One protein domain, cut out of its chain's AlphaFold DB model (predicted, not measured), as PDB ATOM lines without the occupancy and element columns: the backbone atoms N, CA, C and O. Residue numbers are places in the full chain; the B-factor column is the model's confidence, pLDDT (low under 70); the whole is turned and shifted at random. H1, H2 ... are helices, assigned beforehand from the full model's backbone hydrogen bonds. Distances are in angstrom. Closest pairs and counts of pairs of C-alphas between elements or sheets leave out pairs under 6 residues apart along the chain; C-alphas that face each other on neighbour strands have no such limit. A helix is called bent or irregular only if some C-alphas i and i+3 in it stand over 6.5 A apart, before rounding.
ATOM      1  N   HIS A  63      -2.724  19.627 -47.084       94.50
ATOM      2  CA  HIS A  63      -4.112  20.082 -47.091       94.50
ATOM      3  C   HIS A  63      -4.800  19.986 -48.458       94.50
ATOM      4  O   HIS A  63      -6.012  19.790 -48.501       94.50
ATOM      5  N   ILE A  64      -4.087  20.123 -49.584       94.62
ATOM      6  CA  ILE A  64      -4.727  20.003 -50.907       94.62
ATOM      7  C   ILE A  64      -5.165  18.558 -51.140       94.62
ATOM      8  O   ILE A  64      -6.311  18.315 -51.505       94.62
ATOM      9  N   ILE A  65      -4.280  17.597 -50.869       94.94
ATOM     10  CA  ILE A  65      -4.598  16.172 -51.004       94.94
ATOM     11  C   ILE A  65      -5.684  15.735 -50.011       94.94
ATOM     12  O   ILE A  65      -6.600  15.021 -50.412       94.94
ATOM     13  N   ALA A  66      -5.666  16.246 -48.771       96.38
ATOM     14  CA  ALA A  66      -6.734  16.015 -47.794       96.38
ATOM     15  C   ALA A  66      -8.105  16.448 -48.337       96.38
ATOM     16  O   ALA A  66      -9.053  15.665 -48.345       96.38
ATOM     17  N   LYS A  67      -8.197  17.680 -48.853       97.25
ATOM     18  CA  LYS A  67      -9.444  18.242 -49.388       97.25
ATOM     19  C   LYS A  67      -9.912  17.529 -50.657       97.25
ATOM     20  O   LYS A  67     -11.113  17.336 -50.822       97.25
ATOM     21  N   ASN A  68      -8.997  17.101 -51.527       96.44
ATOM     22  CA  ASN A  68      -9.353  16.319 -52.714       96.44
ATOM     23  C   ASN A  68      -9.929  14.949 -52.334       96.44
ATOM     24  O   ASN A  68     -10.999  14.599 -52.825       96.44
ATOM     25  N   PHE A  69      -9.275  14.205 -51.432       97.00
ATOM     26  CA  PHE A  69      -9.803  12.925 -50.946       97.00
ATOM     27  C   PHE A  69     -11.166  13.107 -50.270       97.00
ATOM     28  O   PHE A  69     -12.102  12.374 -50.583       97.00
ATOM     29  N   LEU A  70     -11.315  14.138 -49.429       97.50
ATOM     30  CA  LEU A  70     -12.580  14.439 -48.759       97.50
ATOM     31  C   LEU A  70     -13.703  14.701 -49.768       97.50
ATOM     32  O   LEU A  70     -14.785  14.124 -49.663       97.50
ATOM     33  N   PHE A  71     -13.433  15.530 -50.780       97.00
ATOM     34  CA  PHE A  71     -14.400  15.828 -51.834       97.00
ATOM     35  C   PHE A  71     -14.814  14.587 -52.630       97.00
ATOM     36  O   PHE A  71     -15.970  14.465 -53.034       97.00
ATOM     37  N   GLN A  72     -13.871  13.669 -52.847       95.75
ATOM     38  CA  GLN A  72     -14.070  12.420 -53.583       95.75
ATOM     39  C   GLN A  72     -14.681  11.303 -52.718       95.75
ATOM     40  O   GLN A  72     -15.017  10.245 -53.247       95.75
ATOM     41  N   GLY A  73     -14.887  11.546 -51.418       95.38
ATOM     42  CA  GLY A  73     -15.482  10.588 -50.487       95.38
ATOM     43  C   GLY A  73     -14.522   9.498 -50.006       95.38
ATOM     44  O   GLY A  73     -14.987   8.444 -49.585       95.38
ATOM     45  N   ASP A  74     -13.210   9.735 -50.075       95.81
ATOM     46  CA  ASP A  74     -12.176   8.813 -49.603       95.81
ATOM     47  C   ASP A  74     -11.780   9.138 -48.153       95.81
ATOM     48  O   ASP A  74     -11.311  10.238 -47.837       95.81
ATOM     49  N   GLU A  75     -11.944   8.160 -47.264       95.38
ATOM     50  CA  GLU A  75     -11.663   8.278 -45.828       95.38
ATOM     51  C   GLU A  75     -10.160   8.446 -45.520       95.38
ATOM     52  O   GLU A  75      -9.787   8.897 -44.437       95.38
ATOM     53  N   SER A  76      -9.268   8.199 -46.489       94.50
ATOM     54  CA  SER A  76      -7.832   8.492 -46.367       94.50
ATOM     55  C   SER A  76      -7.550   9.980 -46.133       94.50
ATOM     56  O   SER A  76      -6.468  10.332 -45.655       94.50
ATOM     57  N   CYS A  77      -8.507  10.869 -46.438       96.94
ATOM     58  CA  CYS A  77      -8.388  12.309 -46.205       96.94
ATOM     59  C   CYS A  77      -8.012  12.659 -44.760       96.94
ATOM     60  O   CYS A  77      -7.235  13.594 -44.548       96.94
ATOM     61  N   TRP A  78      -8.502  11.900 -43.776       97.75
ATOM     62  CA  TRP A  78      -8.305  12.208 -42.361       97.75
ATOM     63  C   TRP A  78      -6.836  12.142 -41.949       97.75
ATOM     64  O   TRP A  78      -6.362  13.057 -41.273       97.75
ATOM     65  N   LYS A  79      -6.080  11.158 -42.461       97.25
ATOM     66  CA  LYS A  79      -4.627  11.076 -42.238       97.25
ATOM     67  C   LYS A  79      -3.910  12.333 -42.729       97.25
ATOM     68  O   LYS A  79      -3.003  12.838 -42.072       97.25
ATOM     69  N   TYR A  80      -4.329  12.868 -43.876       97.44
ATOM     70  CA  TYR A  80      -3.735  14.072 -44.454       97.44
ATOM     71  C   TYR A  80      -4.170  15.360 -43.745       97.44
ATOM     72  O   TYR A  80      -3.362  16.286 -43.642       97.44
ATOM     73  N   PHE A  81      -5.394  15.437 -43.213       98.06
ATOM     74  CA  PHE A  81      -5.788  16.541 -42.331       98.06
ATOM     75  C   PHE A  81      -4.943  16.552 -41.053       98.06
ATOM     76  O   PHE A  81      -4.432  17.607 -40.675       98.06
ATOM     77  N   GLU A  82      -4.720  15.389 -40.434       98.31
ATOM     78  CA  GLU A  82      -3.895  15.287 -39.227       98.31
ATOM     79  C   GLU A  82      -2.415  15.588 -39.515       98.31
ATOM     80  O   GLU A  82      -1.793  16.378 -38.798       98.31
ATOM     81  N   ARG A  83      -1.877  15.082 -40.635       97.69
ATOM     82  CA  ARG A  83      -0.544  15.457 -41.138       97.69
ATOM     83  C   ARG A  83      -0.415  16.957 -41.362       97.69
ATOM     84  O   ARG A  83       0.606  17.538 -41.007       97.69
ATOM     85  N   THR A  84      -1.436  17.595 -41.935       97.56
ATOM     86  CA  THR A  84      -1.446  19.051 -42.141       97.56
ATOM     87  C   THR A  84      -1.335  19.781 -40.810       97.56
ATOM     88  O   THR A  84      -0.485  20.661 -40.684       97.56
ATOM     89  N   ALA A  85      -2.139  19.394 -39.813       97.81
ATOM     90  CA  ALA A  85      -2.086  19.995 -38.484       97.81
ATOM     91  C   ALA A  85      -0.677  19.904 -37.884       97.81
ATOM     92  O   ALA A  85      -0.139  20.917 -37.439       97.81
ATOM     93  N   LEU A  86      -0.042  18.727 -37.946       97.88
ATOM     94  CA  LEU A  86       1.335  18.540 -37.483       97.88
ATOM     95  C   LEU A  86       2.325  19.413 -38.264       97.88
ATOM     96  O   LEU A  86       3.136  20.120 -37.670       97.88
ATOM     97  N   PHE A  87       2.277  19.364 -39.595       97.06
ATOM     98  CA  PHE A  87       3.269  20.015 -40.450       97.06
ATOM     99  C   PHE A  87       3.223  21.524 -40.274       97.06
ATOM    100  O   PHE A  87       4.271  22.143 -40.112       97.06
ATOM    101  N   TRP A  88       2.020  22.091 -40.235       96.00
ATOM    102  CA  TRP A  88       1.812  23.514 -40.014       96.00
ATOM    103  C   TRP A  88       2.142  23.925 -38.585       96.00
ATOM    104  O   TRP A  88       2.844  24.918 -38.393       96.00
ATOM    105  N   ALA A  89       1.736  23.150 -37.575       96.06
ATOM    106  CA  ALA A  89       2.103  23.462 -36.197       96.06
ATOM    107  C   ALA A  89       3.625  23.568 -36.032       96.06
ATOM    108  O   ALA A  89       4.118  24.481 -35.373       96.06
ATOM    109  N   MET A  90       4.366  22.677 -36.696       95.69
ATOM    110  CA  MET A  90       5.822  22.633 -36.635       95.69
ATOM    111  C   MET A  90       6.507  23.655 -37.551       95.69
ATOM    112  O   MET A  90       7.503  24.244 -37.142       95.69
ATOM    113  N   SER A  91       6.004  23.923 -38.760       92.81
ATOM    114  CA  SER A  91       6.602  24.922 -39.660       92.81
ATOM    115  C   SER A  91       6.392  26.353 -39.173       92.81
ATOM    116  O   SER A  91       7.265  27.205 -39.354       92.81
ATOM    117  N   HIS A  92       5.268  26.619 -38.506       86.38
ATOM    118  CA  HIS A  92       4.927  27.947 -38.014       86.38
ATOM    119  C   HIS A  92       5.483  28.264 -36.617       86.38
ATOM    120  O   HIS A  92       5.269  29.373 -36.136       86.38
ATOM    121  N   ILE A  93       6.281  27.386 -35.991       78.94
ATOM    122  CA  ILE A  93       6.878  27.654 -34.662       78.94
ATOM    123  C   ILE A  93       7.747  28.919 -34.608       78.94
ATOM    124  O   ILE A  93       8.006  29.434 -33.524       78.94
ATOM    125  N   ASN A  94       8.227  29.408 -35.754       78.94
ATOM    126  CA  ASN A  94       9.046  30.619 -35.837       78.94
ATOM    127  C   ASN A  94       8.275  31.832 -36.373       78.94
ATOM    128  O   ASN A  94       8.851  32.916 -36.456       78.94
ATOM    129  N   ASN A  95       7.004  31.666 -36.749       84.50
ATOM    130  CA  ASN A  95       6.189  32.793 -37.177       84.50
ATOM    131  C   ASN A  95       5.900  33.708 -35.990       84.50
ATOM    132  O   ASN A  95       5.681  33.259 -34.867       84.50
ATOM    133  N   SER A  96       5.933  35.007 -36.260       87.69
ATOM    134  CA  SER A  96       5.758  36.046 -35.254       87.69
ATOM    135  C   SER A  96       4.481  36.853 -35.444       87.69
ATOM    136  O   SER A  96       4.265  37.764 -34.660       87.69
ATOM    137  N   PHE A  97       3.648  36.552 -36.444       91.38
ATOM    138  CA  PHE A  97       2.376  37.234 -36.704       91.38
ATOM    139  C   PHE A  97       1.192  36.353 -36.303       91.38
ATOM    140  O   PHE A  97       1.205  35.145 -36.543       91.38
ATOM    141  N   ILE A  98       0.163  36.980 -35.732       93.25
ATOM    142  CA  ILE A  98      -1.031  36.332 -35.177       93.25
ATOM    143  C   ILE A  98      -1.755  35.507 -36.246       93.25
ATOM    144  O   ILE A  98      -1.965  34.306 -36.077       93.25
ATOM    145  N   ASP A  99      -2.069  36.122 -37.386       90.81
ATOM    146  CA  ASP A  99      -2.822  35.447 -38.449       90.81
ATOM    147  C   ASP A  99      -2.016  34.363 -39.175       90.81
ATOM    148  O   ASP A  99      -2.602  33.449 -39.752       90.81
ATOM    149  N   HIS A 100      -0.680  34.395 -39.117       89.75
ATOM    150  CA  HIS A 100       0.153  33.396 -39.799       89.75
ATOM    151  C   HIS A 100       0.038  32.001 -39.173       89.75
ATOM    152  O   HIS A 100       0.333  31.015 -39.840       89.75
ATOM    153  N   ILE A 101      -0.377  31.898 -37.906       91.94
ATOM    154  CA  ILE A 101      -0.545  30.609 -37.217       91.94
ATOM    155  C   ILE A 101      -2.012  30.175 -37.082       91.94
ATOM    156  O   ILE A 101      -2.280  29.056 -36.644       91.94
ATOM    157  N   LYS A 102      -2.961  31.026 -37.499       93.75
ATOM    158  CA  LYS A 102      -4.412  30.769 -37.499       93.75
ATOM    159  C   LYS A 102      -4.746  29.400 -38.076       93.75
ATOM    160  O   LYS A 102      -5.437  28.610 -37.446       93.75
ATOM    161  N   ALA A 103      -4.232  29.111 -39.271       93.94
ATOM    162  CA  ALA A 103      -4.542  27.879 -39.981       93.94
ATOM    163  C   ALA A 103      -4.008  26.640 -39.236       93.94
ATOM    164  O   ALA A 103      -4.677  25.612 -39.184       93.94
ATOM    165  N   ALA A 104      -2.849  26.745 -38.578       96.25
ATOM    166  CA  ALA A 104      -2.318  25.669 -37.745       96.25
ATOM    167  C   ALA A 104      -3.217  25.394 -36.526       96.25
ATOM    168  O   ALA A 104      -3.481  24.232 -36.218       96.25
ATOM    169  N   PHE A 105      -3.735  26.438 -35.865       97.62
ATOM    170  CA  PHE A 105      -4.721  26.286 -34.790       97.62
ATOM    171  C   PHE A 105      -6.026  25.670 -35.287       97.62
ATOM    172  O   PHE A 105      -6.545  24.750 -34.660       97.62
ATOM    173  N   GLU A 106      -6.534  26.162 -36.414       97.44
ATOM    174  CA  GLU A 106      -7.795  25.735 -37.009       97.44
ATOM    175  C   GLU A 106      -7.779  24.238 -37.335       97.44
ATOM    176  O   GLU A 106      -8.662  23.505 -36.886       97.44
ATOM    177  N   TYR A 107      -6.723  23.772 -38.011       97.88
ATOM    178  CA  TYR A 107      -6.527  22.358 -38.335       97.88
ATOM    179  C   TYR A 107      -6.233  21.517 -37.088       97.88
ATOM    180  O   TYR A 107      -6.775  20.424 -36.957       97.88
ATOM    181  N   SER A 108      -5.420  22.011 -36.147       98.25
ATOM    182  CA  SER A 108      -5.123  21.271 -34.908       98.25
ATOM    183  C   SER A 108      -6.368  21.069 -34.053       98.25
ATOM    184  O   SER A 108      -6.556  19.983 -33.506       98.25
ATOM    185  N   LEU A 109      -7.239  22.082 -33.965       98.44
ATOM    186  CA  LEU A 109      -8.547  21.922 -33.346       98.44
ATOM    187  C   LEU A 109      -9.395  20.965 -34.175       98.44
ATOM    188  O   LEU A 109      -9.958  20.048 -33.586       98.44
ATOM    189  N   TYR A 110      -9.454  21.136 -35.504       98.06
ATOM    190  CA  TYR A 110     -10.228  20.302 -36.430       98.06
ATOM    191  C   TYR A 110     -10.008  18.810 -36.178       98.06
ATOM    192  O   TYR A 110     -10.977  18.118 -35.891       98.06
ATOM    193  N   VAL A 111      -8.755  18.358 -36.129       98.06
ATOM    194  CA  VAL A 111      -8.396  16.952 -35.864       98.06
ATOM    195  C   VAL A 111      -8.150  16.614 -34.384       98.06
ATOM    196  O   VAL A 111      -7.548  15.594 -34.074       98.06
ATOM    197  N   GLU A 112      -8.577  17.473 -33.456       97.75
ATOM    198  CA  GLU A 112      -8.523  17.242 -31.999       97.75
ATOM    199  C   GLU A 112      -7.111  16.992 -31.416       97.75
ATOM    200  O   GLU A 112      -6.928  16.353 -30.375       97.75
ATOM    201  N   ARG A 113      -6.070  17.544 -32.046       97.88
ATOM    202  CA  ARG A 113      -4.664  17.370 -31.644       97.88
ATOM    203  C   ARG A 113      -4.261  18.351 -30.538       97.88
ATOM    204  O   ARG A 113      -3.487  19.281 -30.763       97.88
ATOM    205  N   ASN A 114      -4.733  18.116 -29.311       98.06
ATOM    206  CA  ASN A 114      -4.520  19.014 -28.160       98.06
ATOM    207  C   ASN A 114      -3.057  19.422 -27.929       98.06
ATOM    208  O   ASN A 114      -2.780  20.595 -27.703       98.06
ATOM    209  N   HIS A 115      -2.108  18.487 -28.029       97.88
ATOM    210  CA  HIS A 115      -0.694  18.804 -27.809       97.88
ATOM    211  C   HIS A 115      -0.131  19.781 -28.858       97.88
ATOM    212  O   HIS A 115       0.748  20.577 -28.537       97.88
ATOM    213  N   LEU A 116      -0.639  19.761 -30.099       97.94
ATOM    214  CA  LEU A 116      -0.248  20.729 -31.129       97.94
ATOM    215  C   LEU A 116      -0.808  22.114 -30.805       97.94
ATOM    216  O   LEU A 116      -0.090  23.105 -30.921       97.94
ATOM    217  N   ILE A 117      -2.054  22.176 -30.324       98.19
ATOM    218  CA  ILE A 117      -2.662  23.422 -29.840       98.19
ATOM    219  C   ILE A 117      -1.821  24.005 -28.698       98.19
ATOM    220  O   ILE A 117      -1.513  25.191 -28.715       98.19
ATOM    221  N   GLU A 118      -1.390  23.189 -27.735       97.69
ATOM    222  CA  GLU A 118      -0.549  23.648 -26.623       97.69
ATOM    223  C   GLU A 118       0.823  24.163 -27.083       97.69
ATOM    224  O   GLU A 118       1.280  25.202 -26.598       97.69
ATOM    225  N   ILE A 119       1.464  23.495 -28.053       96.19
ATOM    226  CA  ILE A 119       2.706  23.981 -28.677       96.19
ATOM    227  C   ILE A 119       2.481  25.360 -29.305       96.19
ATOM    228  O   ILE A 119       3.273  26.277 -29.077       96.19
ATOM    229  N   LEU A 120       1.397  25.520 -30.064       96.69
ATOM    230  CA  LEU A 120       1.068  26.770 -30.742       96.69
ATOM    231  C   LEU A 120       0.730  27.893 -29.756       96.69
ATOM    232  O   LEU A 120       1.232  29.002 -29.917       96.69
ATOM    233  N   LEU A 121      -0.041  27.612 -28.699       96.81
ATOM    234  CA  LEU A 121      -0.351  28.579 -27.640       96.81
ATOM    235  C   LEU A 121       0.920  29.077 -26.953       96.81
ATOM    236  O   LEU A 121       1.098  30.284 -26.801       96.81
ATOM    237  N   LYS A 122       1.833  28.164 -26.599       95.00
ATOM    238  CA  LYS A 122       3.124  28.525 -26.005       95.00
ATOM    239  C   LYS A 122       3.936  29.421 -26.940       95.00
ATOM    240  O   LYS A 122       4.519  30.409 -26.503       95.00
ATOM    241  N   LYS A 123       3.976  29.100 -28.235       92.75
ATOM    242  CA  LYS A 123       4.712  29.905 -29.221       92.75
ATOM    243  C   LYS A 123       4.099  31.278 -29.436       92.75
ATOM    244  O   LYS A 123       4.831  32.262 -29.531       92.75
ATOM    245  N   ALA A 124       2.777  31.343 -29.454       94.62
ATOM    246  CA  ALA A 124       2.057  32.593 -29.542       94.62
ATOM    247  C   ALA A 124       2.294  33.483 -28.325       94.62
ATOM    248  O   ALA A 124       2.621  34.658 -28.474       94.62
ATOM    249  N   GLU A 125       2.257  32.916 -27.124       94.88
ATOM    250  CA  GLU A 125       2.632  33.627 -25.905       94.88
ATOM    251  C   GLU A 125       4.074  34.161 -25.959       94.88
ATOM    252  O   GLU A 125       4.311  35.330 -25.645       94.88
ATOM    253  N   GLU A 126       5.030  33.345 -26.419       92.94
ATOM    254  CA  GLU A 126       6.432  33.746 -26.583       92.94
ATOM    255  C   GLU A 126       6.589  34.955 -27.522       92.94
ATOM    256  O   GLU A 126       7.310  35.891 -27.173       92.94
ATOM    257  N   TYR A 127       5.949  34.971 -28.704       91.75
ATOM    258  CA  TYR A 127       6.107  36.105 -29.625       91.75
ATOM    259  C   TYR A 127       5.312  37.342 -29.202       91.75
ATOM    260  O   TYR A 127       5.818  38.450 -29.371       91.75
ATOM    261  N   LEU A 128       4.118  37.180 -28.615       93.25
ATOM    262  CA  LEU A 128       3.297  38.307 -28.161       93.25
ATOM    263  C   LEU A 128       4.006  39.096 -27.049       93.25
ATOM    264  O   LEU A 128       3.756  40.284 -26.861       93.25
ATOM    265  N   ASN A 129       4.887  38.444 -26.285       92.88
ATOM    266  CA  ASN A 129       5.669  39.063 -25.215       92.88
ATOM    267  C   ASN A 129       6.915  39.827 -25.687       92.88
ATOM    268  O   ASN A 129       7.552  40.487 -24.862       92.88
ATOM    269  N   ARG A 130       7.275  39.761 -26.974       93.19
ATOM    270  CA  ARG A 130       8.459  40.457 -27.493       93.19
ATOM    271  C   ARG A 130       8.227  41.966 -27.594       93.19
ATOM    272  O   ARG A 130       7.098  42.433 -27.746       93.19
ATOM    273  N   ASP A 131       9.297  42.753 -27.533       92.12
ATOM    274  CA  ASP A 131       9.192  44.217 -27.534       92.12
ATOM    275  C   ASP A 131       8.717  44.789 -28.876       92.12
ATOM    276  O   ASP A 131       8.127  45.872 -28.909       92.12
ATOM    277  N   GLU A 132       8.881  44.057 -29.979       92.25
ATOM    278  CA  GLU A 132       8.343  44.417 -31.291       92.25
ATOM    279  C   GLU A 132       6.820  44.584 -31.244       92.25
ATOM    280  O   GLU A 132       6.293  45.524 -31.832       92.25
ATOM    281  N   TYR A 133       6.111  43.772 -30.457       91.81
ATOM    282  CA  TYR A 133       4.662  43.890 -30.271       91.81
ATOM    283  C   TYR A 133       4.234  45.177 -29.545       91.81
ATOM    284  O   TYR A 133       3.079  45.589 -29.641       91.81
ATOM    285  N   LYS A 134       5.166  45.857 -28.866       87.56
ATOM    286  CA  LYS A 134       4.936  47.139 -28.177       87.56
ATOM    287  C   LYS A 134       5.424  48.340 -28.986       87.56
ATOM    288  O   LYS A 134       4.856  49.433 -28.887       87.56
ATOM    289  N   THR A 135       6.482  48.150 -29.771       91.31
ATOM    290  CA  THR A 135       7.270  49.239 -30.371       91.31
ATOM    291  C   THR A 135       7.177  49.302 -31.892       91.31
ATOM    292  O   THR A 135       7.237  50.394 -32.456       91.31
ATOM    293  N   ASN A 136       6.988  48.170 -32.571       94.69
ATOM    294  CA  ASN A 136       6.994  48.093 -34.024       94.69
ATOM    295  C   ASN A 136       5.571  48.247 -34.593       94.69
ATOM    296  O   ASN A 136       4.629  47.568 -34.185       94.69
ATOM    297  N   LYS A 137       5.417  49.153 -35.566       92.94
ATOM    298  CA  LYS A 137       4.125  49.492 -36.175       92.94
ATOM    299  C   LYS A 137       3.471  48.311 -36.899       92.94
ATOM    300  O   LYS A 137       2.251  48.189 -36.829       92.94
ATOM    301  N   ASP A 138       4.253  47.458 -37.553       91.56
ATOM    302  CA  ASP A 138       3.737  46.338 -38.346       91.56
ATOM    303  C   ASP A 138       3.100  45.279 -37.447       91.56
ATOM    304  O   ASP A 138       2.025  44.777 -37.754       91.56
ATOM    305  N   TYR A 139       3.705  45.005 -36.289       91.00
ATOM    306  CA  TYR A 139       3.149  44.079 -35.299       91.00
ATOM    307  C   TYR A 139       1.935  44.659 -34.574       91.00
ATOM    308  O   TYR A 139       0.971  43.944 -34.313       91.00
ATOM    309  N   LYS A 140       1.949  45.958 -34.264       88.88
ATOM    310  CA  LYS A 140       0.829  46.626 -33.583       88.88
ATOM    311  C   LYS A 140      -0.410  46.748 -34.457       88.88
ATOM    312  O   LYS A 140      -1.520  46.589 -33.968       88.88
ATOM    313  N   ASN A 141      -0.209  47.038 -35.739       89.50
ATOM    314  CA  ASN A 141      -1.288  47.297 -36.688       89.50
ATOM    315  C   ASN A 141      -1.542  46.104 -37.614       89.50
ATOM    316  O   ASN A 141      -2.170  46.275 -38.663       89.50
ATOM    317  N   GLN A 142      -1.019  44.924 -37.271       90.50
ATOM    318  CA  GLN A 142      -1.245  43.727 -38.067       90.50
ATOM    319  C   GLN A 142      -2.748  43.483 -38.207       90.50
ATOM    320  O   GLN A 142      -3.525  43.654 -37.263       90.50
ATOM    321  N   LYS A 143      -3.158  43.090 -39.411       88.75
ATOM    322  CA  LYS A 143      -4.526  42.645 -39.641       88.75
ATOM    323  C   LYS A 143      -4.716  41.317 -38.907       88.75
ATOM    324  O   LYS A 143      -3.847  40.454 -38.992       88.75
ATOM    325  N   VAL A 144      -5.833  41.203 -38.197       93.06
ATOM    326  CA  VAL A 144      -6.287  39.959 -37.574       93.06
ATOM    327  C   VAL A 144      -7.708  39.698 -38.040       93.06
ATOM    328  O   VAL A 144      -8.579  40.558 -37.879       93.06
ATOM    329  N   TYR A 145      -7.917  38.550 -38.676       93.06
ATOM    330  CA  TYR A 145      -9.223  38.143 -39.184       93.06
ATOM    331  C   TYR A 145     -10.177  37.702 -38.055       93.06
ATOM    332  O   TYR A 145      -9.721  37.117 -37.065       93.06
ATOM    333  N   PRO A 146     -11.504  37.899 -38.204       95.31
ATOM    334  CA  PRO A 146     -12.502  37.419 -37.242       95.31
ATOM    335  C   PRO A 146     -12.376  35.929 -36.887       95.31
ATOM    336  O   PRO A 146     -12.487  35.563 -35.715       95.31
ATOM    337  N   ILE A 147     -12.077  35.064 -37.862       95.69
ATOM    338  CA  ILE A 147     -11.871  33.623 -37.646       95.69
ATOM    339  C   ILE A 147     -10.691  33.342 -36.702       95.69
ATOM    340  O   ILE A 147     -10.724  32.370 -35.948       95.69
ATOM    341  N   THR A 148      -9.653  34.187 -36.703       96.06
ATOM    342  CA  THR A 148      -8.507  34.042 -35.797       96.06
ATOM    343  C   THR A 148      -8.955  34.276 -34.360       96.06
ATOM    344  O   THR A 148      -8.577  33.553 -33.445       96.06
ATOM    345  N   GLN A 149      -9.842  35.233 -34.130       97.00
ATOM    346  CA  GLN A 149     -10.370  35.485 -32.791       97.00
ATOM    347  C   GLN A 149     -11.365  34.399 -32.376       97.00
ATOM    348  O   GLN A 149     -11.294  33.896 -31.250       97.00
ATOM    349  N   LEU A 150     -12.217  33.954 -33.307       98.25
ATOM    350  CA  LEU A 150     -13.101  32.807 -33.112       98.25
ATOM    351  C   LEU A 150     -12.318  31.550 -32.708       98.25
ATOM    352  O   LEU A 150     -12.686  30.908 -31.727       98.25
ATOM    353  N   ILE A 151     -11.229  31.195 -33.401       98.19
ATOM    354  CA  ILE A 151     -10.496  29.959 -33.089       98.19
ATOM    355  C   ILE A 151      -9.886  30.001 -31.684       98.19
ATOM    356  O   ILE A 151      -9.931  28.999 -30.974       98.19
ATOM    357  N   HIS A 152      -9.400  31.160 -31.222       98.44
ATOM    358  CA  HIS A 152      -8.907  31.308 -29.850       98.44
ATOM    359  C   HIS A 152     -10.026  31.165 -28.806       98.44
ATOM    360  O   HIS A 152      -9.804  30.535 -27.766       98.44
ATOM    361  N   PHE A 153     -11.228  31.678 -29.084       98.62
ATOM    362  CA  PHE A 153     -12.407  31.431 -28.250       98.62
ATOM    363  C   PHE A 153     -12.767  29.939 -28.209       98.62
ATOM    364  O   PHE A 153     -12.944  29.367 -27.136       98.62
ATOM    365  N   LEU A 154     -12.808  29.274 -29.366       98.75
ATOM    366  CA  LEU A 154     -13.123  27.848 -29.457       98.75
ATOM    367  C   LEU A 154     -12.080  26.979 -28.744       98.75
ATOM    368  O   LEU A 154     -12.450  26.025 -28.067       98.75
ATOM    369  N   ILE A 155     -10.793  27.326 -28.832       98.69
ATOM    370  CA  ILE A 155      -9.713  26.651 -28.101       98.69
ATOM    371  C   ILE A 155      -9.900  26.781 -26.589       98.69
ATOM    372  O   ILE A 155      -9.730  25.794 -25.875       98.69
ATOM    373  N   GLU A 156     -10.276  27.963 -26.093       98.62
ATOM    374  CA  GLU A 156     -10.579  28.142 -24.672       98.62
ATOM    375  C   GLU A 156     -11.729  27.231 -24.240       98.62
ATOM    376  O   GLU A 156     -11.607  26.521 -23.246       98.62
ATOM    377  N   LYS A 157     -12.818  27.201 -25.012       98.50
ATOM    378  CA  LYS A 157     -13.966  26.324 -24.749       98.50
ATOM    379  C   LYS A 157     -13.599  24.837 -24.836       98.50
ATOM    380  O   LYS A 157     -14.127  24.034 -24.073       98.50
ATOM    381  N   TRP A 158     -12.680  24.469 -25.726       98.44
ATOM    382  CA  TRP A 158     -12.236  23.091 -25.938       98.44
ATOM    383  C   TRP A 158     -11.298  22.575 -24.837       98.44
ATOM    384  O   TRP A 158     -11.487  21.466 -24.335       98.44
ATOM    385  N   LEU A 159     -10.285  23.365 -24.463       97.94
ATOM    386  CA  LEU A 159      -9.264  22.996 -23.472       97.94
ATOM    387  C   LEU A 159      -9.610  23.441 -22.043       97.94
ATOM    388  O   LEU A 159      -8.925  23.047 -21.100       97.94
ATOM    389  N   GLY A 160     -10.611  24.304 -21.880       97.81
ATOM    390  CA  GLY A 160     -10.920  25.000 -20.628       97.81
ATOM    391  C   GLY A 160      -9.966  26.158 -20.302       97.81
ATOM    392  O   GLY A 160     -10.087  26.763 -19.241       97.81
ATOM    393  N   LYS A 161      -8.998  26.459 -21.178       97.00
ATOM    394  CA  LYS A 161      -8.005  27.528 -20.993       97.00
ATOM    395  C   LYS A 161      -7.469  28.038 -22.330       97.00
ATOM    396  O   LYS A 161      -7.236  27.257 -23.250       97.00
ATOM    397  N   ASN A 162      -7.193  29.336 -22.406       97.56
ATOM    398  CA  ASN A 162      -6.380  29.942 -23.459       97.56
ATOM    399  C   ASN A 162      -5.704  31.212 -22.902       97.56
ATOM    400  O   ASN A 162      -6.346  32.259 -22.854       97.56
ATOM    401  N   PRO A 163      -4.429  31.145 -22.475       95.44
ATOM    402  CA  PRO A 163      -3.781  32.234 -21.735       95.44
ATOM    403  C   PRO A 163      -3.577  33.516 -22.554       95.44
ATOM    404  O   PRO A 163      -3.256  34.560 -21.998       95.44
ATOM    405  N   ILE A 164      -3.752  33.449 -23.875       96.44
ATOM    406  CA  ILE A 164      -3.499  34.568 -24.785       96.44
ATOM    407  C   ILE A 164      -4.757  35.080 -25.483       96.44
ATOM    408  O   ILE A 164      -4.655  36.038 -26.240       96.44
ATOM    409  N   LYS A 165      -5.935  34.482 -25.248       96.69
ATOM    410  CA  LYS A 165      -7.183  34.861 -25.935       96.69
ATOM    411  C   LYS A 165      -7.463  36.360 -25.818       96.69
ATOM    412  O   LYS A 165      -7.632  37.016 -26.838       96.69
ATOM    413  N   ASP A 166      -7.443  36.898 -24.601       95.38
ATOM    414  CA  ASP A 166      -7.768  38.309 -24.360       95.38
ATOM    415  C   ASP A 166      -6.762  39.246 -25.038       95.38
ATOM    416  O   ASP A 166      -7.148  40.245 -25.632       95.38
ATOM    417  N   ARG A 167      -5.482  38.861 -25.072       94.44
ATOM    418  CA  ARG A 167      -4.441  39.616 -25.782       94.44
ATOM    419  C   ARG A 167      -4.642  39.603 -27.293       94.44
ATOM    420  O   ARG A 167      -4.392  40.599 -27.951       94.44
ATOM    421  N   ILE A 168      -5.094  38.485 -27.858       95.12
ATOM    422  CA  ILE A 168      -5.432  38.386 -29.286       95.12
ATOM    423  C   ILE A 168      -6.650  39.268 -29.627       95.12
ATOM    424  O   ILE A 168      -6.742  39.781 -30.743       95.12
ATOM    425  N   LEU A 169      -7.565  39.494 -28.675       94.56
ATOM    426  CA  LEU A 169      -8.715  40.393 -28.848       94.56
ATOM    427  C   LEU A 169      -8.342  41.881 -28.891       94.56
ATOM    428  O   LEU A 169      -9.130  42.678 -29.390       94.56
ATOM    429  N   GLU A 170      -7.142  42.258 -28.446       93.44
ATOM    430  CA  GLU A 170      -6.624  43.629 -28.576       93.44
ATOM    431  C   GLU A 170      -6.288  44.004 -30.035       93.44
ATOM    432  O   GLU A 170      -6.042  45.173 -30.336       93.44
ATOM    433  N   TYR A 171      -6.285  43.025 -30.949       92.31
ATOM    434  CA  TYR A 171      -5.990  43.197 -32.373       92.31
ATOM    435  C   TYR A 171      -7.251  43.060 -33.237       92.31
ATOM    436  O   TYR A 171      -8.272  42.525 -32.812       92.31
ATOM    437  N   GLY A 172      -7.183  43.501 -34.496       88.44
ATOM    438  CA  GLY A 172      -8.298  43.350 -35.437       88.44
ATOM    439  C   GLY A 172      -9.558  44.118 -35.020       88.44
ATOM    440  O   GLY A 172      -9.483  45.175 -34.397       88.44
ATOM    441  N   SER A 173     -10.724  43.604 -35.412       87.44
ATOM    442  CA  SER A 173     -12.036  44.229 -35.167       87.44
ATOM    443  C   SER A 173     -12.938  43.405 -34.239       87.44
ATOM    444  O   SER A 173     -14.160  43.550 -34.282       87.44
ATOM    445  N   GLY A 174     -12.356  42.509 -33.443       92.44
ATOM    446  CA  GLY A 174     -13.106  41.532 -32.656       92.44
ATOM    447  C   GLY A 174     -13.768  40.455 -33.525       92.44
ATOM    448  O   GLY A 174     -13.509  40.326 -34.724       92.44
ATOM    449  N   TYR A 175     -14.681  39.696 -32.919       96.25
ATOM    450  CA  TYR A 175     -15.285  38.498 -33.515       96.25
ATOM    451  C   TYR A 175     -16.066  38.731 -34.822       96.25
ATOM    452  O   TYR A 175     -16.479  37.763 -35.458       96.25
ATOM    453  N   GLY A 176     -16.269  39.979 -35.255       94.94
ATOM    454  CA  GLY A 176     -16.870  40.304 -36.547       94.94
ATOM    455  C   GLY A 176     -18.251  39.673 -36.707       94.94
ATOM    456  O   GLY A 176     -19.095  39.785 -35.816       94.94
ATOM    457  N   ILE A 177     -18.473  38.967 -37.822       95.62
ATOM    458  CA  ILE A 177     -19.743  38.270 -38.073       95.62
ATOM    459  C   ILE A 177     -20.070  37.240 -36.982       95.62
ATOM    460  O   ILE A 177     -21.244  37.003 -36.713       95.62
ATOM    461  N   TYR A 178     -19.064  36.688 -36.296       97.62
ATOM    462  CA  TYR A 178     -19.235  35.686 -35.244       97.62
ATOM    463  C   TYR A 178     -19.669  36.274 -33.896       97.62
ATOM    464  O   TYR A 178     -20.025  35.505 -33.009       97.62
ATOM    465  N   GLN A 179     -19.683  37.601 -33.711       97.44
ATOM    466  CA  GLN A 179     -20.031  38.216 -32.420       97.44
ATOM    467  C   GLN A 179     -21.392  37.731 -31.892       97.44
ATOM    468  O   GLN A 179     -21.495  37.357 -30.727       97.44
ATOM    469  N   ARG A 180     -22.407  37.632 -32.765       96.38
ATOM    470  CA  ARG A 180     -23.748  37.149 -32.390       96.38
ATOM    471  C   ARG A 180     -23.715  35.723 -31.832       96.38
ATOM    472  O   ARG A 180     -24.421  35.439 -30.867       96.38
ATOM    473  N   LEU A 181     -22.892  34.844 -32.409       96.94
ATOM    474  CA  LEU A 181     -22.677  33.488 -31.902       96.94
ATOM    475  C   LEU A 181     -22.015  33.494 -30.521       96.94
ATOM    476  O   LEU A 181     -22.408  32.714 -29.659       96.94
ATOM    477  N   ILE A 182     -21.010  34.348 -30.317       97.25
ATOM    478  CA  ILE A 182     -20.290  34.438 -29.040       97.25
ATOM    479  C   ILE A 182     -21.216  34.939 -27.926       97.25
ATOM    480  O   ILE A 182     -21.255  34.338 -26.854       97.25
ATOM    481  N   ASP A 183     -22.009  35.976 -28.200       97.50
ATOM    482  CA  ASP A 183     -22.946  36.568 -27.235       97.50
ATOM    483  C   ASP A 183     -24.057  35.589 -26.814       97.50
ATOM    484  O   ASP A 183     -24.594  35.684 -25.712       97.50
ATOM    485  N   ASN A 184     -24.384  34.630 -27.684       96.88
ATOM    486  CA  ASN A 184     -25.423  33.621 -27.470       96.88
ATOM    487  C   ASN A 184     -24.835  32.204 -27.380       96.88
ATOM    488  O   ASN A 184     -25.498  31.224 -27.712       96.88
ATOM    489  N   TRP A 185     -23.578  32.076 -26.937       97.06
ATOM    490  CA  TRP A 185     -22.878  30.791 -26.939       97.06
ATOM    491  C   TRP A 185     -23.610  29.706 -26.142       97.06
ATOM    492  O   TRP A 185     -23.643  28.559 -26.572       97.06
ATOM    493  N   ASP A 186     -24.222  30.030 -25.010       95.62
ATOM    494  CA  ASP A 186     -24.884  29.019 -24.178       95.62
ATOM    495  C   ASP A 186     -26.343  28.733 -24.599       95.62
ATOM    496  O   ASP A 186     -26.952  27.811 -24.065       95.62
ATOM    497  N   ASP A 187     -26.910  29.495 -25.546       94.50
ATOM    498  CA  ASP A 187     -28.321  29.394 -25.956       94.50
ATOM    499  C   ASP A 187     -28.531  29.894 -27.400       94.50
ATOM    500  O   ASP A 187     -28.715  31.095 -27.626       94.50
ATOM    501  N   LEU A 188     -28.542  28.986 -28.389       93.50
ATOM    502  CA  LEU A 188     -28.748  29.373 -29.792       93.50
ATOM    503  C   LEU A 188     -30.213  29.638 -30.140       93.50
ATOM    504  O   LEU A 188     -30.480  30.063 -31.262       93.50
ATOM    505  N   SER A 189     -31.174  29.451 -29.225       90.38
ATOM    506  CA  SER A 189     -32.585  29.760 -29.516       90.38
ATOM    507  C   SER A 189     -32.813  31.246 -29.829       90.38
ATOM    508  O   SER A 189     -33.807  31.614 -30.454       90.38
ATOM    509  N   LYS A 190     -31.857  32.094 -29.434       90.50
ATOM    510  CA  LYS A 190     -31.803  33.536 -29.707       90.50
ATOM    511  C   LYS A 190     -31.193  33.892 -31.061       90.50
ATOM    512  O   LYS A 190     -31.144  35.069 -31.405       90.50
ATOM    513  N   ILE A 191     -30.695  32.907 -31.804       93.06
ATOM    514  CA  ILE A 191     -30.095  33.094 -33.121       93.06
ATOM    515  C   ILE A 191     -31.091  32.631 -34.180       93.06
ATOM    516  O   ILE A 191     -31.555  31.491 -34.163       93.06
ATOM    517  N   GLU A 192     -31.407  33.504 -35.134       90.56
ATOM    518  CA  GLU A 192     -32.280  33.144 -36.246       90.56
ATOM    519  C   GLU A 192     -31.623  32.088 -37.145       90.56
ATOM    520  O   GLU A 192     -30.416  32.120 -37.390       90.56
ATOM    521  N   SER A 193     -32.414  31.174 -37.714       85.19
ATOM    522  CA  SER A 193     -31.883  30.112 -38.581       85.19
ATOM    523  C   SER A 193     -31.108  30.652 -39.791       85.19
ATOM    524  O   SER A 193     -30.152  30.022 -40.232       85.19
ATOM    525  N   THR A 194     -31.477  31.836 -40.294       92.25
ATOM    526  CA  THR A 194     -30.825  32.499 -41.435       92.25
ATOM    527  C   THR A 194     -29.386  32.920 -41.147       92.25
ATOM    528  O   THR A 194     -28.590  33.035 -42.073       92.25
ATOM    529  N   TYR A 195     -29.011  33.107 -39.880       96.19
ATOM    530  CA  TYR A 195     -27.647  33.485 -39.513       96.19
ATOM    531  C   TYR A 195     -26.621  32.406 -39.899       96.19
ATOM    532  O   TYR A 195     -25.494  32.718 -40.273       96.19
ATOM    533  N   TRP A 196     -27.005  31.128 -39.886       95.31
ATOM    534  CA  TRP A 196     -26.118  30.044 -40.321       95.31
ATOM    535  C   TRP A 196     -25.859  30.066 -41.829       95.31
ATOM    536  O   TRP A 196     -24.748  29.752 -42.262       95.31
ATOM    537  N   ASP A 197     -26.849  30.486 -42.616       94.62
ATOM    538  CA  ASP A 197     -26.682  30.718 -44.050       94.62
ATOM    539  C   ASP A 197     -25.761  31.924 -44.290       94.62
ATOM    540  O   ASP A 197     -24.854  31.844 -45.117       94.62
ATOM    541  N   GLU A 198     -25.908  33.004 -43.511       96.38
ATOM    542  CA  GLU A 198     -25.007  34.168 -43.563       96.38
ATOM    543  C   GLU A 198     -23.548  33.785 -43.274       96.38
ATOM    544  O   GLU A 198     -22.642  34.236 -43.976       96.38
ATOM    545  N   LEU A 199     -23.303  32.922 -42.283       97.25
ATOM    546  CA  LEU A 199     -21.962  32.415 -41.977       97.25
ATOM    547  C   LEU A 199     -21.389  31.553 -43.111       97.25
ATOM    548  O   LEU A 199     -20.204  31.655 -43.431       97.25
ATOM    549  N   CYS A 200     -22.221  30.729 -43.752       97.06
ATOM    550  CA  CYS A 200     -21.801  29.936 -44.906       97.06
ATOM    551  C   CYS A 200     -21.459  30.822 -46.114       97.06
ATOM    552  O   CYS A 200     -20.468  30.580 -46.805       97.06
ATOM    553  N   GLU A 201     -22.247  31.865 -46.362       95.12
ATOM    554  CA  GLU A 201     -21.966  32.839 -47.416       95.12
ATOM    555  C   GLU A 201     -20.728  33.682 -47.090       95.12
ATOM    556  O   GLU A 201     -19.920  33.956 -47.977       95.12
ATOM    557  N   TYR A 202     -20.508  34.040 -45.823       95.19
ATOM    558  CA  TYR A 202     -19.275  34.694 -45.380       95.19
ATOM    559  C   TYR A 202     -18.039  33.848 -45.710       95.19
ATOM    560  O   TYR A 202     -17.098  34.351 -46.331       95.19
ATOM    561  N   HIS A 203     -18.087  32.552 -45.391       96.06
ATOM    562  CA  HIS A 203     -17.042  31.596 -45.742       96.06
ATOM    563  C   HIS A 203     -16.768  31.575 -47.253       96.06
ATOM    564  O   HIS A 203     -15.636  31.783 -47.693       96.06
ATOM    565  N   LEU A 204     -17.811  31.378 -48.069       94.25
ATOM    566  CA  LEU A 204     -17.688  31.287 -49.528       94.25
ATOM    567  C   LEU A 204     -17.138  32.571 -50.163       94.25
ATOM    568  O   LEU A 204     -16.354  32.508 -51.115       94.25
ATOM    569  N   ASN A 205     -17.528  33.734 -49.641       91.38
ATOM    570  CA  ASN A 205     -17.042  35.024 -50.121       91.38
ATOM    571  C   ASN A 205     -15.569  35.273 -49.749       91.38
ATOM    572  O   ASN A 205     -14.858  35.933 -50.508       91.38
ATOM    573  N   GLY A 206     -15.075  34.696 -48.648       90.00
ATOM    574  CA  GLY A 206     -13.668  34.779 -48.239       90.00
ATOM    575  C   GLY A 206     -12.737  33.731 -48.876       90.00
ATOM    576  O   GLY A 206     -11.634  33.495 -48.376       90.00
ATOM    577  N   LEU A 207     -13.163  33.102 -49.980       88.75
ATOM    578  CA  LEU A 207     -12.341  32.202 -50.806       88.75
ATOM    579  C   LEU A 207     -11.608  32.916 -51.958       88.75
ATOM    580  O   LEU A 207     -10.934  32.261 -52.755       88.75
ATOM    581  N   SER A 208     -11.751  34.240 -52.100       79.88
ATOM    582  CA  SER A 208     -11.143  35.017 -53.199       79.88
ATOM    583  C   SER A 208     -11.438  34.445 -54.603       79.88
ATOM    584  O   SER A 208     -10.571  34.330 -55.466       79.88
ATOM    585  N   LEU A 209     -12.701  34.083 -54.868       79.31
ATOM    586  CA  LEU A 209     -13.156  33.532 -56.165       79.31
ATOM    587  C   LEU A 209     -13.627  34.616 -57.166       79.31
ATOM    588  O   LEU A 209     -14.230  34.304 -58.205       79.31
ATOM    589  N   GLY A 210     -13.417  35.891 -56.822       68.06
ATOM    590  CA  GLY A 210     -13.735  37.075 -57.626       68.06
ATOM    591  C   GLY A 210     -12.680  37.398 -58.694       68.06
ATOM    592  O   GLY A 210     -11.685  36.697 -58.831       68.06
ATOM    593  N   LYS A 211     -12.918  38.449 -59.495       56.84
ATOM    594  CA  LYS A 211     -12.021  38.883 -60.591       56.84
ATOM    595  C   LYS A 211     -10.849  39.764 -60.142       56.84
ATOM    596  O   LYS A 211      -9.990  40.062 -60.964       56.84
ATOM    597  N   GLU A 212     -10.823  40.193 -58.887       53.06
ATOM    598  CA  GLU A 212      -9.761  41.039 -58.355       53.06
ATOM    599  C   GLU A 212      -8.972  40.237 -57.319       53.06
ATOM    600  O   GLU A 212      -9.557  39.744 -56.353       53.06
ATOM    601  N   ASP A 213      -7.657  40.112 -57.532       48.09
ATOM    602  CA  ASP A 213      -6.681  39.625 -56.550       48.09
ATOM    603  C   ASP A 213      -6.583  40.637 -55.399       48.09
ATOM    604  O   ASP A 213      -5.589  41.345 -55.212       48.09
ATOM    605  N   VAL A 214      -7.660  40.769 -54.633       53.44
ATOM    606  CA  VAL A 214      -7.651  41.551 -53.412       53.44
ATOM    607  C   VAL A 214      -7.328  40.575 -52.292       53.44
ATOM    608  O   VAL A 214      -8.212  39.953 -51.715       53.44
ATOM    609  N   TYR A 215      -6.053  40.523 -51.907       47.06
ATOM    610  CA  TYR A 215      -5.543  39.867 -50.687       47.06
ATOM    611  C   TYR A 215      -6.364  40.188 -49.408       47.06
ATOM    612  O   TYR A 215      -6.186  39.595 -48.348       47.06
ATOM    613  N   LYS A 216      -7.276  41.171 -49.474       47.03
ATOM    614  CA  LYS A 216      -8.183  41.580 -48.399       47.03
ATOM    615  C   LYS A 216      -9.285  40.551 -48.082       47.03
ATOM    616  O   LYS A 216      -9.873  40.708 -47.012       47.03
ATOM    617  N   THR A 217      -9.526  39.538 -48.923       54.69
ATOM    618  CA  THR A 217     -10.622  38.546 -48.789       54.69
ATOM    619  C   THR A 217     -10.149  37.088 -48.689       54.69
ATOM    620  O   THR A 217     -10.836  36.188 -49.152       54.69
ATOM    621  N   GLU A 218      -8.977  36.838 -48.100       74.12
ATOM    622  CA  GLU A 218      -8.309  35.521 -48.116       74.12
ATOM    623  C   GLU A 218      -8.434  34.702 -46.817       74.12
ATOM    624  O   GLU A 218      -7.695  33.741 -46.596       74.12
ATOM    625  N   GLU A 219      -9.376  35.065 -45.945       86.25
ATOM    626  CA  GLU A 219      -9.547  34.489 -44.602       86.25
ATOM    627  C   GLU A 219      -9.667  32.950 -44.596       86.25
ATOM    628  O   GLU A 219      -9.166  32.285 -43.677       86.25
ATOM    629  N   PHE A 220     -10.250  32.380 -45.656       91.94
ATOM    630  CA  PHE A 220     -10.528  30.948 -45.795       91.94
ATOM    631  C   PHE A 220      -9.700  30.264 -46.893       91.94
ATOM    632  O   PHE A 220      -9.993  29.133 -47.276       91.94
ATOM    633  N   LEU A 221      -8.625  30.880 -47.408       87.25
ATOM    634  CA  LEU A 221      -7.804  30.239 -48.452       87.25
ATOM    635  C   LEU A 221      -7.217  28.888 -48.012       87.25
ATOM    636  O   LEU A 221      -7.186  27.925 -48.783       87.25
ATOM    637  N   SER A 222      -6.767  28.807 -46.758       89.25
ATOM    638  CA  SER A 222      -6.164  27.589 -46.204       89.25
ATOM    639  C   SER A 222      -7.183  26.449 -46.080       89.25
ATOM    640  O   SER A 222      -6.890  25.300 -46.433       89.25
ATOM    641  N   SER A 223      -8.403  26.750 -45.636       92.50
ATOM    642  CA  SER A 223      -9.499  25.784 -45.495       92.50
ATOM    643  C   SER A 223     -10.159  25.452 -46.841       92.50
ATOM    644  O   SER A 223     -10.557  24.311 -47.070       92.50
ATOM    645  N   GLY A 224     -10.151  26.366 -47.817       94.38
ATOM    646  CA  GLY A 224     -10.859  26.176 -49.088       94.38
ATOM    647  C   GLY A 224     -12.351  25.955 -48.835       94.38
ATOM    648  O   GLY A 224     -12.884  26.528 -47.906       94.38
ATOM    649  N   LEU A 225     -13.012  25.075 -49.594       96.00
ATOM    650  CA  LEU A 225     -14.438  24.769 -49.381       96.00
ATOM    651  C   LEU A 225     -14.783  24.052 -48.066       96.00
ATOM    652  O   LEU A 225     -15.957  23.774 -47.848       96.00
ATOM    653  N   VAL A 226     -13.814  23.683 -47.228       98.00
ATOM    654  CA  VAL A 226     -14.106  23.064 -45.930       98.00
ATOM    655  C   VAL A 226     -14.510  24.179 -44.960       98.00
ATOM    656  O   VAL A 226     -13.626  24.964 -44.612       98.00
ATOM    657  N   PRO A 227     -15.773  24.260 -44.486       97.56
ATOM    658  CA  PRO A 227     -16.212  25.258 -43.504       97.56
ATOM    659  C   PRO A 227     -15.707  24.898 -42.099       97.56
ATOM    660  O   PRO A 227     -16.474  24.610 -41.179       97.56
ATOM    661  N   MET A 228     -14.384  24.822 -41.961       97.75
ATOM    662  CA  MET A 228     -13.681  24.248 -40.820       97.75
ATOM    663  C   MET A 228     -13.992  24.982 -39.515       97.75
ATOM    664  O   MET A 228     -14.113  24.350 -38.469       97.75
ATOM    665  N   GLU A 229     -14.192  26.293 -39.568       97.81
ATOM    666  CA  GLU A 229     -14.622  27.109 -38.443       97.81
ATOM    667  C   GLU A 229     -16.023  26.750 -37.952       97.81
ATOM    668  O   GLU A 229     -16.239  26.630 -36.746       97.81
ATOM    669  N   LEU A 230     -16.957  26.500 -38.872       98.19
ATOM    670  CA  LEU A 230     -18.333  26.128 -38.539       98.19
ATOM    671  C   LEU A 230     -18.394  24.689 -38.020       98.19
ATOM    672  O   LEU A 230     -19.085  24.407 -37.041       98.19
ATOM    673  N   ILE A 231     -17.594  23.790 -38.599       98.25
ATOM    674  CA  ILE A 231     -17.430  22.426 -38.088       98.25
ATOM    675  C   ILE A 231     -16.806  22.446 -36.684       98.25
ATOM    676  O   ILE A 231     -17.266  21.742 -35.785       98.25
ATOM    677  N   ASN A 232     -15.793  23.285 -36.454       98.50
ATOM    678  CA  ASN A 232     -15.181  23.448 -35.138       98.50
ATOM    679  C   ASN A 232     -16.174  24.008 -34.108       98.50
ATOM    680  O   ASN A 232     -16.171  23.534 -32.974       98.50
ATOM    681  N   ILE A 233     -17.061  24.939 -34.484       98.31
ATOM    682  CA  ILE A 233     -18.171  25.379 -33.623       98.31
ATOM    683  C   ILE A 233     -19.037  24.180 -33.227       98.31
ATOM    684  O   ILE A 233     -19.187  23.913 -32.035       98.31
ATOM    685  N   ILE A 234     -19.554  23.425 -34.202       97.38
ATOM    686  CA  ILE A 234     -20.412  22.251 -33.964       97.38
ATOM    687  C   ILE A 234     -19.737  21.263 -33.008       97.38
ATOM    688  O   ILE A 234     -20.333  20.839 -32.017       97.38
ATOM    689  N   LYS A 235     -18.473  20.936 -33.265       97.06
ATOM    690  CA  LYS A 235     -17.708  19.982 -32.463       97.06
ATOM    691  C   LYS A 235     -17.469  20.457 -31.029       97.06
ATOM    692  O   LYS A 235     -17.649  19.686 -30.088       97.06
ATOM    693  N   VAL A 236     -17.072  21.714 -30.833       98.31
ATOM    694  CA  VAL A 236     -16.854  22.255 -29.481       98.31
ATOM    695  C   VAL A 236     -18.167  22.259 -28.697       98.31
ATOM    696  O   VAL A 236     -18.181  21.866 -27.533       98.31
ATOM    697  N   ARG A 237     -19.288  22.616 -29.335       97.75
ATOM    698  CA  ARG A 237     -20.620  22.561 -28.711       97.75
ATOM    699  C   ARG A 237     -21.017  21.141 -28.319       97.75
ATOM    700  O   ARG A 237     -21.400  20.929 -27.172       97.75
ATOM    701  N   LYS A 238     -20.825  20.165 -29.218       97.00
ATOM    702  CA  LYS A 238     -21.027  18.732 -28.935       97.00
ATOM    703  C   LYS A 238     -20.254  18.280 -27.699       97.00
ATOM    704  O   LYS A 238     -20.837  17.665 -26.812       97.00
ATOM    705  N   LYS A 239     -18.962  18.621 -27.610       97.00
ATOM    706  CA  LYS A 239     -18.118  18.284 -26.448       97.00
ATOM    707  C   LYS A 239     -18.672  18.854 -25.141       97.00
ATOM    708  O   LYS A 239     -18.559  18.207 -24.104       97.00
ATOM    709  N   LEU A 240     -19.233  20.059 -25.187       97.81
ATOM    710  CA  LEU A 240     -19.789  20.747 -24.023       97.81
ATOM    711  C   LEU A 240     -21.239  20.348 -23.703       97.81
ATOM    712  O   LEU A 240     -21.783  20.834 -22.716       97.81
ATOM    713  N   GLY A 241     -21.866  19.479 -24.503       97.62
ATOM    714  CA  GLY A 241     -23.272  19.104 -24.328       97.62
ATOM    715  C   GLY A 241     -24.255  20.238 -24.637       97.62
ATOM    716  O   GLY A 241     -25.364  20.239 -24.109       97.62
ATOM    717  N   LEU A 242     -23.843  21.207 -25.459       96.94
ATOM    718  CA  LEU A 242     -24.684  22.320 -25.904       96.94
ATOM    719  C   LEU A 242     -25.511  21.930 -27.136       96.94
ATOM    720  O   LEU A 242     -25.193  20.971 -27.846       96.94
ATOM    721  N   ASP A 243     -26.564  22.700 -27.407       94.56
ATOM    722  CA  ASP A 243     -27.357  22.588 -28.630       94.56
ATOM    723  C   ASP A 243     -26.491  22.798 -29.883       94.56
ATOM    724  O   ASP A 243     -25.480  23.496 -29.866       94.56
ATOM    725  N   ILE A 244     -26.863  22.156 -30.989       93.94
ATOM    726  CA  ILE A 244     -26.087  22.162 -32.233       93.94
ATOM    727  C   ILE A 244     -26.927  22.847 -33.307       93.94
ATOM    728  O   ILE A 244     -28.107  22.511 -33.445       93.94
ATOM    729  N   PRO A 245     -26.353  23.768 -34.092       91.00
ATOM    730  CA  PRO A 245     -27.098  24.404 -35.161       91.00
ATOM    731  C   PRO A 245     -27.485  23.422 -36.263       91.00
ATOM    732  O   PRO A 245     -26.701  22.558 -36.659       91.00
ATOM    733  N   VAL A 246     -28.686  23.604 -36.805       89.56
ATOM    734  CA  VAL A 246     -29.136  22.905 -38.010       89.56
ATOM    735  C   VAL A 246     -28.839  23.801 -39.204       89.56
ATOM    736  O   VAL A 246     -29.496  24.821 -39.395       89.56
ATOM    737  N   ILE A 247     -27.837  23.424 -39.999       93.50
ATOM    738  CA  ILE A 247     -27.396  24.203 -41.159       93.50
ATOM    739  C   ILE A 247     -27.922  23.542 -42.432       93.50
ATOM    740  O   ILE A 247     -27.479  22.461 -42.819       93.50
ATOM    741  N   THR A 248     -28.881  24.192 -43.087       92.81
ATOM    742  CA  THR A 248     -29.492  23.707 -44.337       92.81
ATOM    743  C   THR A 248     -28.801  24.233 -45.592       92.81
ATOM    744  O   THR A 248     -29.132  23.799 -46.694       92.81
ATOM    745  N   HIS A 249     -27.836  25.143 -45.437       96.19
ATOM    746  CA  HIS A 249     -27.087  25.730 -46.538       96.19
ATOM    747  C   HIS A 249     -26.436  24.671 -47.443       96.19
ATOM    748  O   HIS A 249     -25.915  23.660 -46.963       96.19
ATOM    749  N   GLU A 250     -26.382  24.927 -48.755       96.19
ATOM    750  CA  GLU A 250     -25.841  23.976 -49.738       96.19
ATOM    751  C   GLU A 250     -24.378  23.590 -49.462       96.19
ATOM    752  O   GLU A 250     -23.987  22.451 -49.707       96.19
ATOM    753  N   LEU A 251     -23.583  24.497 -48.881       96.88
ATOM    754  CA  LEU A 251     -22.207  24.218 -48.448       96.88
ATOM    755  C   LEU A 251     -22.132  23.002 -47.508       96.88
ATOM    756  O   LEU A 251     -21.263  22.146 -47.683       96.88
ATOM    757  N   PHE A 252     -23.087  22.888 -46.578       96.38
ATOM    758  CA  PHE A 252     -23.194  21.774 -45.633       96.38
ATOM    759  C   PHE A 252     -23.766  20.489 -46.242       96.38
ATOM    760  O   PHE A 252     -23.717  19.436 -45.613       96.38
ATOM    761  N   GLN A 253     -24.250  20.549 -47.482       94.50
ATOM    762  CA  GLN A 253     -24.665  19.379 -48.259       94.50
ATOM    763  C   GLN A 253     -23.522  18.826 -49.129       94.50
ATOM    764  O   GLN A 253     -23.672  17.789 -49.779       94.50
ATOM    765  N   THR A 254     -22.371  19.508 -49.170       94.69
ATOM    766  CA  THR A 254     -21.182  19.023 -49.879       94.69
ATOM    767  C   THR A 254     -20.396  18.016 -49.034       94.69
ATOM    768  O   THR A 254     -20.428  18.085 -47.804       94.69
ATOM    769  N   PRO A 255     -19.588  17.130 -49.654       95.88
ATOM    770  CA  PRO A 255     -18.668  16.274 -48.903       95.88
ATOM    771  C   PRO A 255     -17.656  17.047 -48.037       95.88
ATOM    772  O   PRO A 255     -17.093  16.474 -47.110       95.88
ATOM    773  N   MET A 256     -17.435  18.340 -48.312       96.50
ATOM    774  CA  MET A 256     -16.464  19.170 -47.589       96.50
ATOM    775  C   MET A 256     -16.893  19.524 -46.168       96.50
ATOM    776  O   MET A 256     -16.048  19.913 -45.371       96.50
ATOM    777  N   ALA A 257     -18.180  19.405 -45.843       96.44
ATOM    778  CA  ALA A 257     -18.709  19.762 -44.531       96.44
ATOM    779  C   ALA A 257     -18.730  18.596 -43.525       96.44
ATOM    780  O   ALA A 257     -19.354  18.701 -42.470       96.44
ATOM    781  N   LYS A 258     -18.078  17.470 -43.844       95.31
ATOM    782  CA  LYS A 258     -17.989  16.325 -42.930       95.31
ATOM    783  C   LYS A 258     -17.087  16.643 -41.740       95.31
ATOM    784  O   LYS A 258     -15.989  17.159 -41.911       95.31
ATOM    785  N   GLU A 259     -17.520  16.243 -40.552       94.75
ATOM    786  CA  GLU A 259     -16.657  16.190 -39.371       94.75
ATOM    787  C   GLU A 259     -15.558  15.127 -39.535       94.75
ATOM    788  O   GLU A 259     -15.804  14.092 -40.163       94.75
ATOM    789  N   PRO A 260     -14.359  15.352 -38.969       93.69
ATOM    790  CA  PRO A 260     -13.272  14.395 -39.065       93.69
ATOM    791  C   PRO A 260     -13.562  13.123 -38.278       93.69
ATOM    792  O   PRO A 260     -14.047  13.167 -37.147       93.69
ATOM    793  N   GLN A 261     -13.208  11.979 -38.865       95.69
ATOM    794  CA  GLN A 261     -13.203  10.707 -38.155       95.69
ATOM    795  C   GLN A 261     -11.950  10.621 -37.279       95.69
ATOM    796  O   GLN A 261     -10.829  10.593 -37.786       95.69
ATOM    797  N   ILE A 262     -12.150  10.564 -35.963       94.62
ATOM    798  CA  ILE A 262     -11.083  10.435 -34.965       94.62
ATOM    799  C   ILE A 262     -11.189   9.054 -34.293       94.62
ATOM    800  O   ILE A 262     -12.286   8.679 -33.871       94.62
ATOM    801  N   PRO A 263     -10.084   8.293 -34.148       94.50
ATOM    802  CA  PRO A 263      -8.727   8.592 -34.626       94.50
ATOM    803  C   PRO A 263      -8.606   8.500 -36.159       94.50
ATOM    804  O   PRO A 263      -9.346   7.754 -36.792       94.50
ATOM    805  N   THR A 264      -7.649   9.230 -36.748       93.75
ATOM    806  CA  THR A 264      -7.441   9.246 -38.213       93.75
ATOM    807  C   THR A 264      -6.522   8.128 -38.725       93.75
ATOM    808  O   THR A 264      -6.284   8.027 -39.925       93.75
ATOM    809  N   ASP A 265      -5.951   7.325 -37.822       92.81
ATOM    810  CA  ASP A 265      -4.868   6.359 -38.063       92.81
ATOM    811  C   ASP A 265      -3.530   6.958 -38.544       92.81
ATOM    812  O   ASP A 265      -2.605   6.211 -38.885       92.81
ATOM    813  N   TYR A 266      -3.375   8.285 -38.562       97.19
ATOM    814  CA  TYR A 266      -2.077   8.920 -38.789       97.19
ATOM    815  C   TYR A 266      -1.139   8.702 -37.596       97.19
ATOM    816  O   TYR A 266      -1.540   8.757 -36.434       97.19
ATOM    817  N   LYS A 267       0.141   8.447 -37.883       97.19
ATOM    818  CA  LYS A 267       1.177   8.229 -36.869       97.19
ATOM    819  C   LYS A 267       2.408   9.052 -37.211       97.19
ATOM    820  O   LYS A 267       3.157   8.686 -38.112       97.19
TER     821      LYS A 267
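AT A GLANCE: This is residues 63 to 267 of the 308 residues of an uncharacterized protein of Pedobacter sp. CF074 (UniProt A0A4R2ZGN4). The longest helix, H2, packs with H3 and H4 in an up-and-down bundle, each running against the one before, while H7 and H11, side by side, pack on H3 from its other side. H1 folds back beside one end of H2, H8 and H9 pack on H7, H5 and H6 form a small corner far from the middle, and H10 and H12 sit more loosely. The printed part has 205 residues with twelve named helices, H1 to H12 in chain order, and no named strand: all helix. It is compact, with a radius of gyration of the C-alphas of 16.6 A and spans of 47 by 42 by 42 A.

IN THESE COORDINATES: H2, residues 77 to 94, measures 27.3 A and begins with C-alpha 77 at (-8.388, 12.309, -46.205). H1 is residues 63 to 72, H3 99 to 110 (17.0 A), H4 114 to 128 (20.8 A), H5 132 to 135 and H6 137 to 140. H7 is residues 146 to 159 (20.2 A), from C-alpha 146 at (-12.502, 37.419, -37.242), H8 165 to 169 and H9 176 to 183. H10 is residues 194 to 205 (16.5 A), H11 228 to 240 (18.2 A) and H12 250 to 253, with C-alpha 253 at (-24.665, 19.379, -48.259). H2, H3 and H9 are irregular: C-alphas 91 and 94 are 7.3 A apart, 100 and 103 7.2 A, and 177 and 180 7.0 A.

HOW THE PARTS SIT: H2 and H3 form a helical hairpin at a shallow tilt of 34.5 degrees, only just short of steep; their closest C-alphas, Ala 85 and Ser 108, are 4.9 A apart. H4 touches H3 with residues 114 to 120 alone, closest at C-alphas Ser 108 and Ile 117, 6.0 A. H1 touches H2, opposite ways, closest at C-alphas Ala 66 and Cys 77, 4.4 A. H3 touches H7 at a steep tilt of 42 degrees, closest at C-alphas Lys 102 and Thr 148, 5.5 A. H7 and H11 touch, the same way at a shallow tilt of 25 degrees, closest at C-alphas Trp 158 and Val 236, 5.9 A. H5 and H6 touch only at the corner, closest at C-alphas Tyr 133 and Tyr 139, 5.3 A. Every O i to N i+4 pair is within hydrogen-bond range in H1, H4, H7, H8, H10 and H11, against 12 of 14 in H2, 6 of 8 in H3 and 2 of 4 in H9; H5, H6 and H12 are too short for one.

THE WHOLE: The farthest C-alphas, Gly 73 and Thr 135, are 49.2 A apart. The printed part has no cut; H10 to H11, residues 206 to 227, is the long link. Mean pLDDT of the printed part is 92.9, and residues 210 to 217 are under 70.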